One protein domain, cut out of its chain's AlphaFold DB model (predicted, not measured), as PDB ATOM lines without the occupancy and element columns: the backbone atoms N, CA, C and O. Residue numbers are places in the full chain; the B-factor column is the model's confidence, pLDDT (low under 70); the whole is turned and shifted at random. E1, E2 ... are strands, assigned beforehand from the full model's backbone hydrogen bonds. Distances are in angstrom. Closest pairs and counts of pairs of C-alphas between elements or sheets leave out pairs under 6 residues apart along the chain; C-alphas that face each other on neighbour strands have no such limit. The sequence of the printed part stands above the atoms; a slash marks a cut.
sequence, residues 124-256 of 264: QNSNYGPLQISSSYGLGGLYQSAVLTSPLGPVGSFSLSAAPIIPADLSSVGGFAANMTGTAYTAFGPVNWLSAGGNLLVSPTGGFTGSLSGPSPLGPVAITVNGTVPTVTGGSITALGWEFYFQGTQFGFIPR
ATOM      1  N   GLN A 124      75.436  91.783 109.245       89.62
ATOM      2  CA  GLN A 124      74.745  91.210 108.096       89.62
ATOM      3  C   GLN A 124      75.752  90.590 107.129       89.62
ATOM      4  O   GLN A 124      76.772  91.201 106.811       89.62
ATOM      5  N   ASN A 125      75.427  89.398 106.630       88.44
ATOM      6  CA  ASN A 125      76.188  88.725 105.584       88.44
ATOM      7  C   ASN A 125      75.301  88.502 104.359       88.44
ATOM      8  O   ASN A 125      74.261  87.853 104.455       88.44
ATOM      9  N   SER A 126      75.755  88.981 103.206       89.38
ATOM     10  CA  SER A 126      75.078  88.830 101.921       89.38
ATOM     11  C   SER A 126      75.991  88.106 100.943       89.38
ATOM     12  O   SER A 126      77.111  88.543 100.686       89.38
ATOM     13  N   ASN A 127      75.507  87.001 100.379       92.12
ATOM     14  CA  ASN A 127      76.243  86.214  99.395       92.12
ATOM     15  C   ASN A 127      75.626  86.419  98.005       92.12
ATOM     16  O   ASN A 127      74.455  86.112  97.787       92.12
ATOM     17  N   TYR A 128      76.432  86.889  97.061       91.69
ATOM     18  CA  TYR A 128      76.095  87.082  95.653       91.69
ATOM     19  C   TYR A 128      76.983  86.174  94.792       91.69
ATOM     20  O   TYR A 128      77.907  86.624  94.113       91.69
ATOM     21  N   GLY A 129      76.732  84.863  94.863       91.31
ATOM     22  CA  GLY A 129      77.544  83.852  94.182       91.31
ATOM     23  C   GLY A 129      78.991  83.850  94.699       91.31
ATOM     24  O   GLY A 129      79.185  83.590  95.886       91.31
ATOM     25  N   PRO A 130      80.005  84.136  93.857       92.69
ATOM     26  CA  PRO A 130      81.404  84.178  94.286       92.69
ATOM     27  C   PRO A 130      81.736  85.370  95.200       92.69
ATOM     28  O   PRO A 130      82.809  85.388  95.796       92.69
ATOM     29  N   LEU A 131      80.861  86.376  95.299       93.50
ATOM     30  CA  LEU A 131      81.074  87.566  96.120       93.50
ATOM     31  C   LEU A 131      80.353  87.431  97.465       93.50
ATOM     32  O   LEU A 131      79.133  87.295  97.506       93.50
ATOM     33  N   GLN A 132      81.091  87.534  98.564       94.31
ATOM     34  CA  GLN A 132      80.547  87.575  99.920       94.31
ATOM     35  C   GLN A 132      80.768  88.962 100.505       94.31
ATOM     36  O   GLN A 132      81.890  89.461 100.476       94.31
ATOM     37  N   ILE A 133      79.716  89.584 101.027       93.75
ATOM     38  CA  ILE A 133      79.769  90.895 101.674       93.75
ATOM     39  C   ILE A 133      79.363  90.723 103.132       93.75
ATOM     40  O   ILE A 133      78.277  90.225 103.421       93.75
ATOM     41  N   SER A 134      80.226  91.164 104.034       92.25
ATOM     42  CA  SER A 134      80.010  91.206 105.474       92.25
ATOM     43  C   SER A 134      79.967  92.660 105.913       92.25
ATOM     44  O   SER A 134      80.931  93.389 105.705       92.25
ATOM     45  N   SER A 135      78.879  93.090 106.535       90.00
ATOM     46  CA  SER A 135      78.736  94.438 107.084       90.00
ATOM     47  C   SER A 135      78.379  94.337 108.554       90.00
ATOM     48  O   SER A 135      77.508  93.560 108.924       90.00
ATOM     49  N   SER A 136      79.010  95.136 109.398       86.12
ATOM     50  CA  SER A 136      78.630  95.296 110.790       86.12
ATOM     51  C   SER A 136      78.677  96.759 111.193       86.12
ATOM     52  O   SER A 136      79.519  97.521 110.720       86.12
ATOM     53  N   TYR A 137      77.734  97.160 112.032       82.25
ATOM     54  CA  TYR A 137      77.678  98.496 112.597       82.25
ATOM     55  C   TYR A 137      77.215  98.415 114.042       82.25
ATOM     56  O   TYR A 137      76.310  97.653 114.371       82.25
ATOM     57  N   GLY A 138      77.831  99.204 114.909       77.25
ATOM     58  CA  GLY A 138      77.507  99.241 116.326       77.25
ATOM     59  C   GLY A 138      78.294 100.325 117.038       77.25
ATOM     60  O   GLY A 138      78.946 101.163 116.413       77.25
ATOM     61  N   LEU A 139      78.275 100.285 118.366       74.56
ATOM     62  CA  LEU A 139      79.024 101.241 119.184       74.56
ATOM     63  C   LEU A 139      80.546 101.097 119.034       74.56
ATOM     64  O   LEU A 139      81.271 102.056 119.263       74.56
ATOM     65  N   GLY A 140      81.026  99.927 118.599       74.06
ATOM     66  CA  GLY A 140      82.435  99.684 118.262       74.06
ATOM     67  C   GLY A 140      82.857 100.230 116.896       74.06
ATOM     68  O   GLY A 140      84.019 100.085 116.517       74.06
ATOM     69  N   GLY A 141      81.929 100.845 116.156       82.62
ATOM     70  CA  GLY A 141      82.169 101.408 114.835       82.62
ATOM     71  C   GLY A 141      81.497 100.650 113.698       82.62
ATOM     72  O   GLY A 141      80.572  99.861 113.897       82.62
ATOM     73  N   LEU A 142      81.957 100.938 112.485       85.69
ATOM     74  CA  LEU A 142      81.495 100.314 111.251       85.69
ATOM     75  C   LEU A 142      82.591  99.402 110.714       85.69
ATOM     76  O   LEU A 142      83.750  99.803 110.644       85.69
ATOM     77  N   TYR A 143      82.223  98.212 110.262       89.88
ATOM     78  CA  TYR A 143      83.113  97.338 109.513       89.88
ATOM     79  C   TYR A 143      82.374  96.791 108.307       89.88
ATOM     80  O   TYR A 143      81.281  96.250 108.436       89.88
ATOM     81  N   GLN A 144      82.971  96.897 107.133       93.75
ATOM     82  CA  GLN A 144      82.465  96.298 105.913       93.75
ATOM     83  C   GLN A 144      83.600  95.560 105.225       93.75
ATOM     84  O   GLN A 144      84.669  96.118 105.015       93.75
ATOM     85  N   SER A 145      83.372  94.317 104.836       94.50
ATOM     86  CA  SER A 145      84.298  93.543 104.028       94.50
ATOM     87  C   SER A 145      83.569  92.916 102.855       94.50
ATOM     88  O   SER A 145      82.404  92.543 102.957       94.50
ATOM     89  N   ALA A 146      84.259  92.814 101.730       95.06
ATOM     90  CA  ALA A 146      83.823  92.043 100.588       95.06
ATOM     91  C   ALA A 146      84.954  91.104 100.174       95.06
ATOM     92  O   ALA A 146      86.095  91.541 100.026       95.06
ATOM     93  N   VAL A 147      84.648  89.828  99.975       94.94
ATOM     94  CA  VAL A 147      85.597  88.821  99.496       94.94
ATOM     95  C   VAL A 147      85.036  88.205  98.227       94.94
ATOM     96  O   VAL A 147      83.904  87.726  98.205       94.94
ATOM     97  N   LEU A 148      85.828  88.239  97.161       95.00
ATOM     98  CA  LEU A 148      85.537  87.550  95.914       95.00
ATOM     99  C   LEU A 148      86.322  86.241  95.887       95.00
ATOM    100  O   LEU A 148      87.553  86.257  95.913       95.00
ATOM    101  N   THR A 149      85.615  85.125  95.776       93.81
ATOM    102  CA  THR A 149      86.189  83.780  95.788       93.81
ATOM    103  C   THR A 149      85.854  83.055  94.492       93.81
ATOM    104  O   THR A 149      84.701  82.971  94.081       93.81
ATOM    105  N   SER A 150      86.876  82.516  93.836       90.94
ATOM    106  CA  SER A 150      86.734  81.612  92.693       90.94
ATOM    107  C   SER A 150      86.758  80.148  93.154       90.94
ATOM    108  O   SER A 150      87.164  79.872  94.284       90.94
ATOM    109  N   PRO A 151      86.427  79.176  92.284       89.06
ATOM    110  CA  PRO A 151      86.597  77.753  92.592       89.06
ATOM    111  C   PRO A 151      88.037  77.343  92.951       89.06
ATOM    112  O   PRO A 151      88.237  76.286  93.540       89.06
ATOM    113  N   LEU A 152      89.032  78.163  92.595       86.69
ATOM    114  CA  LEU A 152      90.450  77.935  92.888       86.69
ATOM    115  C   LEU A 152      90.941  78.715  94.124       86.69
ATOM    116  O   LEU A 152      92.126  78.661  94.441       86.69
ATOM    117  N   GLY A 153      90.050  79.431  94.822       87.19
ATOM    118  CA  GLY A 153      90.352  80.207  96.028       87.19
ATOM    119  C   GLY A 153      90.028  81.706  95.916       87.19
ATOM    120  O   GLY A 153      89.469  82.148  94.902       87.19
ATOM    121  N   PRO A 154      90.346  82.497  96.962       90.12
ATOM    122  CA  PRO A 154      90.128  83.943  96.987       90.12
ATOM    123  C   PRO A 154      90.840  84.645  95.828       90.12
ATOM    124  O   PRO A 154      92.000  84.364  95.549       90.12
ATOM    125  N   VAL A 155      90.142  85.566  95.166       92.56
ATOM    126  CA  VAL A 155      90.646  86.388  94.051       92.56
ATOM    127  C   VAL A 155      90.933  87.808  94.522       92.56
ATOM    128  O   VAL A 155      91.883  88.448  94.080       92.56
ATOM    129  N   GLY A 156      90.135  88.309  95.462       94.62
ATOM    130  CA  GLY A 156      90.369  89.611  96.059       94.62
ATOM    131  C   GLY A 156      89.533  89.832  97.302       94.62
ATOM    132  O   GLY A 156      88.501  89.191  97.505       94.62
ATOM    133  N   SER A 157      89.988  90.760  98.126       94.94
ATOM    134  CA  SER A 157      89.264  91.234  99.291       94.94
ATOM    135  C   SER A 157      89.321  92.747  99.373       94.94
ATOM    136  O   SER A 157      90.304  93.382  98.996       94.94
ATOM    137  N   PHE A 158      88.256  93.314  99.902       93.19
ATOM    138  CA  PHE A 158      88.136  94.708 100.264       93.19
ATOM    139  C   PHE A 158      87.654  94.777 101.712       93.19
ATOM    140  O   PHE A 158      86.810  93.980 102.124       93.19
ATOM    141  N   SER A 159      88.178  95.715 102.488       93.88
ATOM    142  CA  SER A 159      87.724  95.992 103.845       93.88
ATOM    143  C   SER A 159      87.735  97.486 104.121       93.88
ATOM    144  O   SER A 159      88.705  98.166 103.802       93.88
ATOM    145  N   LEU A 160      86.686  97.968 104.771       91.88
ATOM    146  CA  LEU A 160      86.550  99.281 105.375       91.88
ATOM    147  C   LEU A 160      86.265  99.064 106.863       91.88
ATOM    148  O   LEU A 160      85.367  98.310 107.221       91.88
ATOM    149  N   SER A 161      87.013  99.732 107.724       91.69
ATOM    150  CA  SER A 161      86.754  99.804 109.162       91.69
ATOM    151  C   SER A 161      86.684 101.265 109.562       91.69
ATOM    152  O   SER A 161      87.411 102.081 109.001       91.69
ATOM    153  N   ALA A 162      85.810 101.613 110.495       88.06
ATOM    154  CA  ALA A 162      85.663 102.968 110.991       88.06
ATOM    155  C   ALA A 162      85.362 102.943 112.487       88.06
ATOM    156  O   ALA A 162      84.256 102.590 112.886       88.06
ATOM    157  N   ALA A 163      86.335 103.323 113.310       86.31
ATOM    158  CA  ALA A 163      86.163 103.440 114.754       86.31
ATOM    159  C   ALA A 163      85.591 104.824 115.100       86.31
ATOM    160  O   ALA A 163      86.047 105.819 114.531       86.31
ATOM    161  N   PRO A 164      84.609 104.930 116.010       82.44
ATOM    162  CA  PRO A 164      84.074 106.220 116.410       82.44
ATOM    163  C   PRO A 164      85.127 107.019 117.183       82.44
ATOM    164  O   PRO A 164      85.860 106.491 118.017       82.44
ATOM    165  N   ILE A 165      85.175 108.317 116.916       81.19
ATOM    166  CA  ILE A 165      85.930 109.302 117.684       81.19
ATOM    167  C   ILE A 165      84.927 109.933 118.640       81.19
ATOM    168  O   ILE A 165      84.091 110.740 118.226       81.19
ATOM    169  N   ILE A 166      84.984 109.514 119.903       76.75
ATOM    170  CA  ILE A 166      84.120 110.044 120.957       76.75
ATOM    171  C   ILE A 166      84.768 111.327 121.493       76.75
ATOM    172  O   ILE A 166      85.876 111.259 122.032       76.75
ATOM    173  N   PRO A 167      84.125 112.495 121.324       67.69
ATOM    174  CA  PRO A 167      84.653 113.752 121.833       67.69
ATOM    175  C   PRO A 167      84.607 113.777 123.370       67.69
ATOM    176  O   PRO A 167      83.745 113.149 123.987       67.69
ATOM    177  N   ALA A 168      85.540 114.498 123.995       70.44
ATOM    178  CA  ALA A 168      85.617 114.600 125.458       70.44
ATOM    179  C   ALA A 168      84.482 115.457 126.057       70.44
ATOM    180  O   ALA A 168      84.159 115.317 127.235       70.44
ATOM    181  N   ASP A 169      83.870 116.324 125.244       65.44
ATOM    182  CA  ASP A 169      82.741 117.187 125.594       65.44
ATOM    183  C   ASP A 169      81.840 117.454 124.366       65.44
ATOM    184  O   ASP A 169      82.195 117.149 123.231       65.44
ATOM    185  N   LEU A 170      80.656 118.043 124.566       60.91
ATOM    186  CA  LEU A 170      79.706 118.325 123.473       60.91
ATOM    187  C   LEU A 170      80.155 119.477 122.543       60.91
ATOM    188  O   LEU A 170      79.549 119.705 121.498       60.91
ATOM    189  N   SER A 171      81.206 120.214 122.913       67.56
ATOM    190  CA  SER A 171      81.792 121.301 122.115       67.56
ATOM    191  C   SER A 171      82.955 120.855 121.229       67.56
ATOM    192  O   SER A 171      83.416 121.629 120.386       67.56
ATOM    193  N   SER A 172      83.428 119.622 121.392       70.88
ATOM    194  CA  SER A 172      84.549 119.072 120.642       70.88
ATOM    195  C   SER A 172      84.082 118.286 119.421       70.88
ATOM    196  O   SER A 172      82.942 117.842 119.298       70.88
ATOM    197  N   VAL A 173      84.984 118.191 118.447       75.88
ATOM    198  CA  VAL A 173      84.729 117.553 117.157       75.88
ATOM    199  C   VAL A 173      84.710 116.039 117.352       75.88
ATOM    200  O   VAL A 173      85.728 115.441 117.698       75.88
ATOM    201  N   GLY A 174      83.547 115.431 117.134       83.50
ATOM    202  CA  GLY A 174      83.397 113.979 117.070       83.50
ATOM    203  C   GLY A 174      83.672 113.457 115.663       83.50
ATOM    204  O   GLY A 174      83.986 114.221 114.747       83.50
ATOM    205  N   GLY A 175      83.533 112.151 115.454       86.38
ATOM    206  CA  GLY A 175      83.699 111.606 114.113       86.38
ATOM    207  C   GLY A 175      83.935 110.110 114.036       86.38
ATOM    208  O   GLY A 175      83.559 109.357 114.927       86.38
ATOM    209  N   PHE A 176      84.598 109.697 112.961       86.94
ATOM    210  CA  PHE A 176      85.073 108.343 112.729       86.94
ATOM    211  C   PHE A 176      86.507 108.374 112.203       86.94
ATOM    212  O   PHE A 176      86.823 109.151 111.304       86.94
ATOM    213  N   ALA A 177      87.369 107.517 112.737       89.88
ATOM    214  CA  ALA A 177      88.671 107.205 112.166       89.88
ATOM    215  C   ALA A 177      88.511 105.963 111.292       89.88
ATOM    216  O   ALA A 177      88.181 104.891 111.801       89.88
ATOM    217  N   ALA A 178      88.702 106.114 109.987       92.44
ATOM    218  CA  ALA A 178      88.414 105.084 109.008       92.44
ATOM    219  C   ALA A 178      89.675 104.600 108.288       92.44
ATOM    220  O   ALA A 178      90.574 105.377 107.972       92.44
ATOM    221  N   ASN A 179      89.716 103.298 108.017       92.88
ATOM    222  CA  ASN A 179      90.777 102.620 107.291       92.88
ATOM    223  C   ASN A 179      90.170 101.716 106.225       92.88
ATOM    224  O   ASN A 179      89.222 100.975 106.490       92.88
ATOM    225  N   MET A 180      90.751 101.747 105.033       91.38
ATOM    226  CA  MET A 180      90.374 100.938 103.887       91.38
ATOM    227  C   MET A 180      91.572 100.143 103.391       91.38
ATOM    228  O   MET A 180      92.681 100.665 103.272       91.38
ATOM    229  N   THR A 181      91.331  98.892 103.029       92.50
ATOM    230  CA  THR A 181      92.338  98.026 102.421       92.50
ATOM    231  C   THR A 181      91.702  97.206 101.312       92.50
ATOM    232  O   THR A 181      90.605  96.675 101.465       92.50
ATOM    233  N   GLY A 182      92.387  97.122 100.180       92.81
ATOM    234  CA  GLY A 182      92.015  96.289  99.048       92.81
ATOM    235  C   GLY A 182      93.203  95.437  98.632       92.81
ATOM    236  O   GLY A 182      94.277  95.964  98.337       92.81
ATOM    237  N   THR A 183      92.999  94.125  98.587       92.69
ATOM    238  CA  THR A 183      94.011  93.131  98.226       92.69
ATOM    239  C   THR A 183      93.508  92.309  97.048       92.69
ATOM    240  O   THR A 183      92.357  91.878  97.023       92.69
ATOM    241  N   ALA A 184      94.365  92.092  96.060       92.69
ATOM    242  CA  ALA A 184      94.153  91.140  94.982       92.69
ATOM    243  C   ALA A 184      95.051  89.930  95.236       92.69
ATOM    244  O   ALA A 184      96.252  90.083  95.459       92.69
ATOM    245  N   TYR A 185      94.486  88.730  95.215       91.31
ATOM    246  CA  TYR A 185      95.241  87.494  95.369       91.31
ATOM    247  C   TYR A 185      95.639  87.005  93.981       91.31
ATOM    248  O   TYR A 185      94.797  86.623  93.170       91.31
ATOM    249  N   THR A 186      96.935  87.071  93.686       88.00
ATOM    250  CA  THR A 186      97.490  86.647  92.398       88.00
ATOM    251  C   THR A 186      98.273  85.347  92.558       88.00
ATOM    252  O   THR A 186      98.639  84.963  93.670       88.00
ATOM    253  N   ALA A 187      98.610  84.692  91.444       85.50
ATOM    254  CA  ALA A 187      99.482  83.513  91.449       85.50
ATOM    255  C   ALA A 187     100.890  83.789  92.022       85.50
ATOM    256  O   ALA A 187     101.588  82.858  92.409       85.50
ATOM    257  N   PHE A 188     101.298  85.061  92.095       86.62
ATOM    258  CA  PHE A 188     102.586  85.501  92.636       86.62
ATOM    259  C   PHE A 188     102.492  85.994  94.091       86.62
ATOM    260  O   PHE A 188     103.481  86.480  94.636       86.62
ATOM    261  N   GLY A 189     101.319  85.873  94.721       87.81
ATOM    262  CA  GLY A 189     101.049  86.339  96.080       87.81
ATOM    263  C   GLY A 189     100.035  87.491  96.150       87.81
ATOM    264  O   GLY A 189      99.556  87.977  95.117       87.81
ATOM    265  N   PRO A 190      99.659  87.910  97.373       90.88
ATOM    266  CA  PRO A 190      98.732  89.015  97.591       90.88
ATOM    267  C   PRO A 190      99.364  90.365  97.225       90.88
ATOM    268  O   PRO A 190     100.484  90.672  97.629       90.88
ATOM    269  N   VAL A 191      98.617  91.195  96.497       90.44
ATOM    270  CA  VAL A 191      98.998  92.559  96.116       90.44
ATOM    271  C   VAL A 191      97.975  93.537  96.680       90.44
ATOM    272  O   VAL A 191      96.803  93.506  96.301       90.44
ATOM    273  N   ASN A 192      98.415  94.435  97.563       89.56
ATOM    274  CA  ASN A 192      97.570  95.519  98.054       89.56
ATOM    275  C   ASN A 192      97.457  96.603  96.980       89.56
ATOM    276  O   ASN A 192      98.425  97.297  96.674       89.56
ATOM    277  N   TRP A 193      96.269  96.732  96.399       86.00
ATOM    278  CA  TRP A 193      95.955  97.747  95.394       86.00
ATOM    279  C   TRP A 193      95.306  98.990  96.011       86.00
ATOM    280  O   TRP A 193      95.190 100.009  95.339       86.00
ATOM    281  N   LEU A 194      94.913  98.928  97.286       86.06
ATOM    282  CA  LEU A 194      94.370 100.052  98.038       86.06
ATOM    283  C   LEU A 194      94.790  99.952  99.504       86.06
ATOM    284  O   LEU A 194      94.588  98.923 100.143       86.06
ATOM    285  N   SER A 195      95.331 101.040 100.038       90.25
ATOM    286  CA  SER A 195      95.524 101.248 101.470       90.25
ATOM    287  C   SER A 195      95.301 102.724 101.743       90.25
ATOM    288  O   SER A 195      96.128 103.542 101.352       90.25
ATOM    289  N   ALA A 196      94.186 103.070 102.374       91.19
ATOM    290  CA  ALA A 196      93.843 104.454 102.668       91.19
ATOM    291  C   ALA A 196      93.349 104.588 104.104       91.19
ATOM    292  O   ALA A 196      92.588 103.751 104.580       91.19
ATOM    293  N   GLY A 197      93.770 105.648 104.779       94.06
ATOM    294  CA  GLY A 197      93.333 105.984 106.126       94.06
ATOM    295  C   GLY A 197      92.935 107.448 106.209       94.06
ATOM    296  O   GLY A 197      93.319 108.263 105.365       94.06
ATOM    297  N   GLY A 198      92.144 107.782 107.216       93.38
ATOM    298  CA  GLY A 198      91.771 109.160 107.487       93.38
ATOM    299  C   GLY A 198      90.574 109.266 108.414       93.38
ATOM    300  O   GLY A 198      90.232 108.328 109.136       93.38
ATOM    301  N   ASN A 199      89.953 110.435 108.427       92.12
ATOM    302  CA  ASN A 199      88.952 110.785 109.420       92.12
ATOM    303  C   ASN A 199      87.742 111.413 108.747       92.12
ATOM    304  O   ASN A 199      87.890 112.226 107.837       92.12
ATOM    305  N   LEU A 200      86.558 111.075 109.250       89.31
ATOM    306  CA  LEU A 200      85.332 111.836 109.069       89.31
ATOM    307  C   LEU A 200      85.041 112.569 110.367       89.31
ATOM    308  O   LEU A 200      84.668 111.948 111.350       89.31
ATOM    309  N   LEU A 201      85.227 113.878 110.371       89.00
ATOM    310  CA  LEU A 201      85.037 114.745 111.522       89.00
ATOM    311  C   LEU A 201      83.714 115.495 111.399       89.00
ATOM    312  O   LEU A 201      83.374 115.971 110.317       89.00
ATOM    313  N   VAL A 202      82.987 115.619 112.507       85.75
ATOM    314  CA  VAL A 202      81.715 116.340 112.604       85.75
ATOM    315  C   VAL A 202      81.822 117.369 113.724       85.75
ATOM    316  O   VAL A 202      82.115 117.035 114.872       85.75
ATOM    317  N   SER A 203      81.609 118.636 113.383       82.75
ATOM    318  CA  SER A 203      81.602 119.742 114.327       82.75
ATOM    319  C   SER A 203      80.247 119.861 115.037       82.75
ATOM    320  O   SER A 203      79.216 119.481 114.475       82.75
ATOM    321  N   PRO A 204      80.209 120.464 116.239       73.94
ATOM    322  CA  PRO A 204      78.959 120.692 116.971       73.94
ATOM    323  C   PRO A 204      77.969 121.593 116.220       73.94
ATOM    324  O   PRO A 204      76.764 121.505 116.418       73.94
ATOM    325  N   THR A 205      78.469 122.458 115.330       80.69
ATOM    326  CA  THR A 205      77.655 123.340 114.475       80.69
ATOM    327  C   THR A 205      77.081 122.602 113.252       80.69
ATOM    328  O   THR A 205      76.477 123.221 112.382       80.69
ATOM    329  N   GLY A 206      77.278 121.281 113.159       79.88
ATOM    330  CA  GLY A 206      76.751 120.430 112.093       79.88
ATOM    331  C   GLY A 206      77.605 120.393 110.826       79.88
ATOM    332  O   GLY A 206      77.225 119.732 109.865       79.88
ATOM    333  N   GLY A 207      78.756 121.069 110.797       86.38
ATOM    334  CA  GLY A 207      79.713 120.955 109.696       86.38
ATOM    335  C   GLY A 207      80.427 119.607 109.739       86.38
ATOM    336  O   GLY A 207      80.761 119.131 110.817       86.38
ATOM    337  N   PHE A 208      80.698 118.988 108.597       89.25
ATOM    338  CA  PHE A 208      81.510 117.776 108.540       89.25
ATOM    339  C   PHE A 208      82.599 117.869 107.475       89.25
ATOM    340  O   PHE A 208      82.461 118.556 106.460       89.25
ATOM    341  N   THR A 209      83.707 117.174 107.712       91.44
ATOM    342  CA  THR A 209      84.798 116.998 106.751       91.44
ATOM    343  C   THR A 209      85.339 115.587 106.878       91.44
ATOM    344  O   THR A 209      85.739 115.163 107.956       91.44
ATOM    345  N   GLY A 210      85.324 114.855 105.775       91.88
ATOM    346  CA  GLY A 210      85.853 113.512 105.654       91.88
ATOM    347  C   GLY A 210      86.995 113.479 104.668       91.88
ATOM    348  O   GLY A 210      86.874 114.028 103.579       91.88
ATOM    349  N   SER A 211      88.083 112.813 105.025       92.56
ATOM    350  CA  SER A 211      89.117 112.447 104.068       92.56
ATOM    351  C   SER A 211      89.590 111.025 104.320       92.56
ATOM    352  O   SER A 211      89.694 110.587 105.462       92.56
ATOM    353  N   LEU A 212      89.855 110.306 103.240       90.81
ATOM    354  CA  LEU A 212      90.516 109.011 103.219       90.81
ATOM    355  C   LEU A 212      91.582 109.102 102.146       90.81
ATOM    356  O   LEU A 212      91.263 109.429 101.008       90.81
ATOM    357  N   SER A 213      92.837 108.843 102.485       92.00
ATOM    358  CA  SER A 213      93.912 108.904 101.501       92.00
ATOM    359  C   SER A 213      94.993 107.882 101.786       92.00
ATOM    360  O   SER A 213      95.183 107.449 102.924       92.00
ATOM    361  N   GLY A 214      95.699 107.481 100.741       88.81
ATOM    362  CA  GLY A 214      96.881 106.663 100.902       88.81
ATOM    363  C   GLY A 214      97.465 106.168  99.586       88.81
ATOM    364  O   GLY A 214      96.976 106.500  98.498       88.81
ATOM    365  N   PRO A 215      98.574 105.424  99.673       82.25
ATOM    366  CA  PRO A 215      99.289 104.964  98.501       82.25
ATOM    367  C   PRO A 215      98.542 103.825  97.799       82.25
ATOM    368  O   PRO A 215      97.947 102.949  98.430       82.25
ATOM    369  N   SER A 216      98.646 103.797  96.472       81.44
ATOM    370  CA  SER A 216      98.352 102.613  95.667       81.44
ATOM    371  C   SER A 216      99.480 102.362  94.662       81.44
ATOM    372  O   SER A 216     100.216 103.298  94.326       81.44
ATOM    373  N   PRO A 217      99.601 101.138  94.119       77.12
ATOM    374  CA  PRO A 217     100.551 100.832  93.047       77.12
ATOM    375  C   PRO A 217     100.377 101.689  91.780       77.12
ATOM    376  O   PRO A 217     101.286 101.746  90.960       77.12
ATOM    377  N   LEU A 218      99.225 102.351  91.611       73.00
ATOM    378  CA  LEU A 218      98.881 103.173  90.444       73.00
ATOM    379  C   LEU A 218      98.862 104.682  90.758       73.00
ATOM    380  O   LEU A 218      98.313 105.472  89.991       73.00
ATOM    381  N   GLY A 219      99.459 105.086  91.885       77.88
ATOM    382  CA  GLY A 219      99.512 106.469  92.363       77.88
ATOM    383  C   GLY A 219      98.626 106.725  93.590       77.88
ATOM    384  O   GLY A 219      97.928 105.820  94.048       77.88
ATOM    385  N   PRO A 220      98.660 107.932  94.175       83.44
ATOM    386  CA  PRO A 220      97.839 108.261  95.337       83.44
ATOM    387  C   PRO A 220      96.346 108.063  95.055       83.44
ATOM    388  O   PRO A 220      95.850 108.454  93.996       83.44
ATOM    389  N   VAL A 221      95.637 107.480  96.020       87.50
ATOM    390  CA  VAL A 221      94.174 107.427  96.033       87.50
ATOM    391  C   VAL A 221      93.692 108.294  97.184       87.50
ATOM    392  O   VAL A 221      94.224 108.204  98.292       87.50
ATOM    393  N   ALA A 222      92.698 109.139  96.930       90.38
ATOM    394  CA  ALA A 222      92.089 109.962  97.962       90.38
ATOM    395  C   ALA A 222      90.596 110.163  97.709       90.38
ATOM    396  O   ALA A 222      90.159 110.282  96.569       90.38
ATOM    397  N   ILE A 223      89.816 110.238  98.778       91.00
ATOM    398  CA  ILE A 223      88.422 110.663  98.768       91.00
ATOM    399  C   ILE A 223      88.304 111.755  99.819       91.00
ATOM    400  O   ILE A 223      88.691 111.538 100.964       91.00
ATOM    401  N   THR A 224      87.759 112.905  99.445       92.88
ATOM    402  CA  THR A 224      87.428 113.989 100.373       92.88
ATOM    403  C   THR A 224      85.959 114.339 100.220       92.88
ATOM    404  O   THR A 224      85.449 114.386  99.105       92.88
ATOM    405  N   VAL A 225      85.276 114.601 101.327       93.06
ATOM    406  CA  VAL A 225      83.892 115.078 101.359       93.06
ATOM    407  C   VAL A 225      83.758 116.149 102.428       93.06
ATOM    408  O   VAL A 225      84.371 116.058 103.488       93.06
ATOM    409  N   ASN A 226      82.951 117.166 102.186       93.12
ATOM    410  CA  ASN A 226      82.646 118.182 103.181       93.12
ATOM    411  C   ASN A 226      81.233 118.736 102.999       93.12
ATOM    412  O   ASN A 226      80.627 118.645 101.928       93.12
ATOM    413  N   GLY A 227      80.693 119.309 104.066       90.75
ATOM    414  CA  GLY A 227      79.375 119.925 104.036       90.75
ATOM    415  C   GLY A 227      78.833 120.228 105.419       90.75
ATOM    416  O   GLY A 227      79.578 120.311 106.394       90.75
ATOM    417  N   THR A 228      77.519 120.381 105.495       86.50
ATOM    418  CA  THR A 228      76.764 120.596 106.733       86.50
ATOM    419  C   THR A 228      75.647 119.579 106.784       86.50
ATOM    420  O   THR A 228      74.857 119.530 105.848       86.50
ATOM    421  N   VAL A 229      75.564 118.773 107.842       77.19
ATOM    422  CA  VAL A 229      74.551 117.720 107.993       77.19
ATOM    423  C   VAL A 229      73.151 118.302 107.731       77.19
ATOM    424  O   VAL A 229      72.794 119.298 108.361       77.19
ATOM    425  N   PRO A 230      72.346 117.709 106.824       74.38
ATOM    426  CA  PRO A 230      72.556 116.444 106.098       74.38
ATOM    427  C   PRO A 230      73.154 116.593 104.680       74.38
ATOM    428  O   PRO A 230      73.220 115.623 103.928       74.38
ATOM    429  N   THR A 231      73.545 117.794 104.272       84.25
ATOM    430  CA  THR A 231      73.939 118.142 102.904       84.25
ATOM    431  C   THR A 231      75.452 118.075 102.692       84.25
ATOM    432  O   THR A 231      76.223 118.787 103.335       84.25
ATOM    433  N   VAL A 232      75.884 117.278 101.712       86.19
ATOM    434  CA  VAL A 232      77.250 117.344 101.171       86.19
ATOM    435  C   VAL A 232      77.355 118.574 100.271       86.19
ATOM    436  O   VAL A 232      76.578 118.730  99.332       86.19
ATOM    437  N   THR A 233      78.301 119.459 100.568       91.00
ATOM    438  CA  THR A 233      78.517 120.713  99.831       91.00
ATOM    439  C   THR A 233      79.719 120.622  98.898       91.00
ATOM    440  O   THR A 233      79.797 121.393  97.948       91.00
ATOM    441  N   GLY A 234      80.634 119.677  99.105       93.06
ATOM    442  CA  GLY A 234      81.740 119.454  98.187       93.06
ATOM    443  C   GLY A 234      82.522 118.180  98.472       93.06
ATOM    444  O   GLY A 234      82.247 117.442  99.423       93.06
ATOM    445  N   GLY A 235      83.495 117.913  97.611       94.38
ATOM    446  CA  GLY A 235      84.373 116.763  97.742       94.38
ATOM    447  C   GLY A 235      85.190 116.490  96.489       94.38
ATOM    448  O   GLY A 235      84.989 117.115  95.446       94.38
ATOM    449  N   SER A 236      86.108 115.535  96.591       93.25
ATOM    450  CA  SER A 236      86.862 115.028  95.451       93.25
ATOM    451  C   SER A 236      87.188 113.542  95.576       93.25
ATOM    452  O   SER A 236      87.226 112.983  96.671       93.25
ATOM    453  N   ILE A 237      87.410 112.896  94.434       91.69
ATOM    454  CA  ILE A 237      87.907 111.530  94.307       91.69
ATOM    455  C   ILE A 237      89.148 111.590  93.425       91.69
ATOM    456  O   ILE A 237      89.067 111.967  92.258       91.69
ATOM    457  N   THR A 238      90.287 111.198  93.981       90.19
ATOM    458  CA  THR A 238      91.553 111.038  93.271       90.19
ATOM    459  C   THR A 238      91.851 109.556  93.108       90.19
ATOM    460  O   THR A 238      91.926 108.832  94.099       90.19
ATOM    461  N   ALA A 239      92.028 109.097  91.872       85.38
ATOM    462  CA  ALA A 239      92.449 107.736  91.554       85.38
ATOM    463  C   ALA A 239      93.062 107.685  90.150       85.38
ATOM    464  O   ALA A 239      92.636 108.416  89.258       85.38
ATOM    465  N   LEU A 240      94.037 106.795  89.935       84.19
ATOM    466  CA  LEU A 240      94.614 106.524  88.607       84.19
ATOM    467  C   LEU A 240      95.149 107.780  87.890       84.19
ATOM    468  O   LEU A 240      95.062 107.897  86.669       84.19
ATOM    469  N   GLY A 241      95.661 108.754  88.647       83.12
ATOM    470  CA  GLY A 241      96.158 110.014  88.092       83.12
ATOM    471  C   GLY A 241      95.068 110.992  87.637       83.12
ATOM    472  O   GLY A 241      95.389 111.958  86.952       83.12
ATOM    473  N   TRP A 242      93.809 110.784  88.020       87.31
ATOM    474  CA  TRP A 242      92.704 111.721  87.811       87.31
ATOM    475  C   TRP A 242      92.149 112.192  89.147       87.31
ATOM    476  O   TRP A 242      92.079 111.412  90.093       87.31
ATOM    477  N   GLU A 243      91.720 113.446  89.205       91.88
ATOM    478  CA  GLU A 243      90.945 113.991  90.315       91.88
ATOM    479  C   GLU A 243      89.606 114.501  89.793       91.88
ATOM    480  O   GLU A 243      89.570 115.359  88.916       91.88
ATOM    481  N   PHE A 244      88.508 113.978  90.326       93.75
ATOM    482  CA  PHE A 244      87.146 114.430  90.059       93.75
ATOM    483  C   PHE A 244      86.663 115.193  91.281       93.75
ATOM    484  O   PHE A 244      86.746 114.657  92.382       93.75
ATOM    485  N   TYR A 245      86.157 116.410  91.119       94.06
ATOM    486  CA  TYR A 245      85.715 117.224  92.248       94.06
ATOM    487  C   TYR A 245      84.352 117.856  91.995       94.06
ATOM    488  O   TYR A 245      83.923 118.040  90.851       94.06
ATOM    489  N   PHE A 246      83.677 118.194  93.086       94.19
ATOM    490  CA  PHE A 246      82.414 118.908  93.061       94.19
ATOM    491  C   PHE A 246      82.323 119.914  94.208       94.19
ATOM    492  O   PHE A 246      82.888 119.706  95.284       94.19
ATOM    493  N   GLN A 247      81.606 121.011  93.969       91.88
ATOM    494  CA  GLN A 247      81.304 122.030  94.970       91.88
ATOM    495  C   GLN A 247      79.940 122.660  94.666       91.88
ATOM    496  O   GLN A 247      79.745 123.318  93.643       91.88
ATOM    497  N   GLY A 248      78.968 122.437  95.547       87.19
ATOM    498  CA  GLY A 248      77.571 122.775  95.314       87.19
ATOM    499  C   GLY A 248      77.057 122.089  94.049       87.19
ATOM    500  O   GLY A 248      76.983 120.867  93.982       87.19
ATOM    501  N   THR A 249      76.713 122.884  93.035       88.06
ATOM    502  CA  THR A 249      76.238 122.405  91.727       88.06
ATOM    503  C   THR A 249      77.343 122.298  90.672       88.06
ATOM    504  O   THR A 249      77.070 121.885  89.545       88.06
ATOM    505  N   GLN A 250      78.578 122.683  90.999       91.88
ATOM    506  CA  GLN A 250      79.707 122.669  90.072       91.88
ATOM    507  C   GLN A 250      80.441 121.329  90.126       91.88
ATOM    508  O   GLN A 250      80.664 120.788  91.207       91.88
ATOM    509  N   PHE A 251      80.861 120.838  88.959       93.56
ATOM    510  CA  PHE A 251      81.641 119.611  88.791       93.56
ATOM    511  C   PHE A 251      82.843 119.877  87.886       93.56
ATOM    512  O   PHE A 251      82.741 120.645  86.927       93.56
ATOM    513  N   GLY A 252      83.965 119.220  88.163       94.06
ATOM    514  CA  GLY A 252      85.169 119.320  87.349       94.06
ATOM    515  C   GLY A 252      86.061 118.091  87.470       94.06
ATOM    516  O   GLY A 252      85.851 117.219  88.316       94.06
ATOM    517  N   PHE A 253      87.063 118.020  86.598       93.12
ATOM    518  CA  PHE A 253      88.089 116.987  86.647       93.12
ATOM    519  C   PHE A 253      89.457 117.567  86.286       93.12
ATOM    520  O   PHE A 253      89.563 118.480  85.467       93.12
ATOM    521  N   ILE A 254      90.505 117.031  86.901       89.06
ATOM    522  CA  ILE A 254      91.889 117.458  86.719       89.06
ATOM    523  C   ILE A 254      92.734 116.216  86.398       89.06
ATOM    524  O   ILE A 254      92.809 115.298  87.222       89.06
ATOM    525  N   PRO A 255      93.395 116.153  85.228       86.81
ATOM    526  CA  PRO A 255      94.421 115.149  84.966       86.81
ATOM    527  C   PRO A 255      95.661 115.455  85.814       86.81
ATOM    528  O   PRO A 255      96.385 116.420  85.570       86.81
ATOM    529  N   ARG A 256      95.935 114.630  86.821       78.00
ATOM    530  CA  ARG A 256      97.072 114.813  87.737       78.00
ATOM    531  C   ARG A 256      98.394 114.312  87.159       78.00
ATOM    532  O   ARG A 256      99.445 114.749  87.604       78.00
TER     533      ARG A 256
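What this domain is: This is residues 124 to 256 of the 264 residues of the protein "PE domain-containing protein" of Mycobacterium gordonae (UniProt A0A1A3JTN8). The domain is a single wide sheet of eleven strands, E1 to E11, in which the chain runs back and forth, each strand folding back beside the one before; the sheet is twisted and bowed, and it stays open, with its edge strands E1 and E11 apart. The longest strands, E4, E5 and E6, form the broad middle of the sheet, and the strands shorten toward both edges. The printed part has 133 residues, with no named helix and eleven named strands in the order E1 to E11 both along the chain and across the sheet, all antiparallel; the class is all strand. The whole is only just loose, close to compact, with a radius of gyration of the C-alphas of 17.2 A and spans of 52 by 40 by 23 A.

Where its parts are: The longest strand by residues is E6, residues 189 to 202, 39.3 A from first to last C-alpha. Before it come E5, residues 174 to 186, 39.4 A; E4, residues 153 to 165, 36.5 A; E3, residues 141 to 150, 30.0 A; E2, residues 131 to 138; and E1, residues 124 to 128, which begins at C-alpha 124 (74.745, 91.210, 108.096). After E6 come E7, residues 207 to 214; E8, residues 221 to 228; E9, residues 231 to 239; E10, residues 242 to 247; and E11, residues 250 to 255, which ends at C-alpha 255 (94.421, 115.149, 84.966). E4 bends by 55 degrees at residue 156, and E9 bends by 55 degrees at residue 234.

How they stand to each other: The sheet is one meander, each strand the antiparallel neighbour of the one before, and each two successive strands form a hairpin. E5 and E6 run at 169 degrees, with N 180 and O 196 within hydrogen-bond range at 2.8 A. E4 and E5 run at 170 degrees, with N 159 and O 181 at 2.8 A. Toward one edge, E1 and E2 run at 165 degrees, with N 126 and O 133 at 2.8 A. On the other side of E6, E6 and E7 run at 162 degrees, with N 201 and O 209 at 2.8 A. At the other edge, E10 and E11 run at 163 degrees, with N 245 and O 252 at 2.9 A. From edge to edge the strands' lines turn by 63 degrees and the way across the sheet turns by 80 degrees.

The domain as a whole: The two C-alphas farthest apart are those of Leu 152 and Ser 171, at 53.0 A. The printed part has no cut. No link is long; E4 to E5 and E7 to E8 are short, and the others are tight. The mean pLDDT of the printed part is 87.5, with residue 167 and residues 169 to 171 under 70.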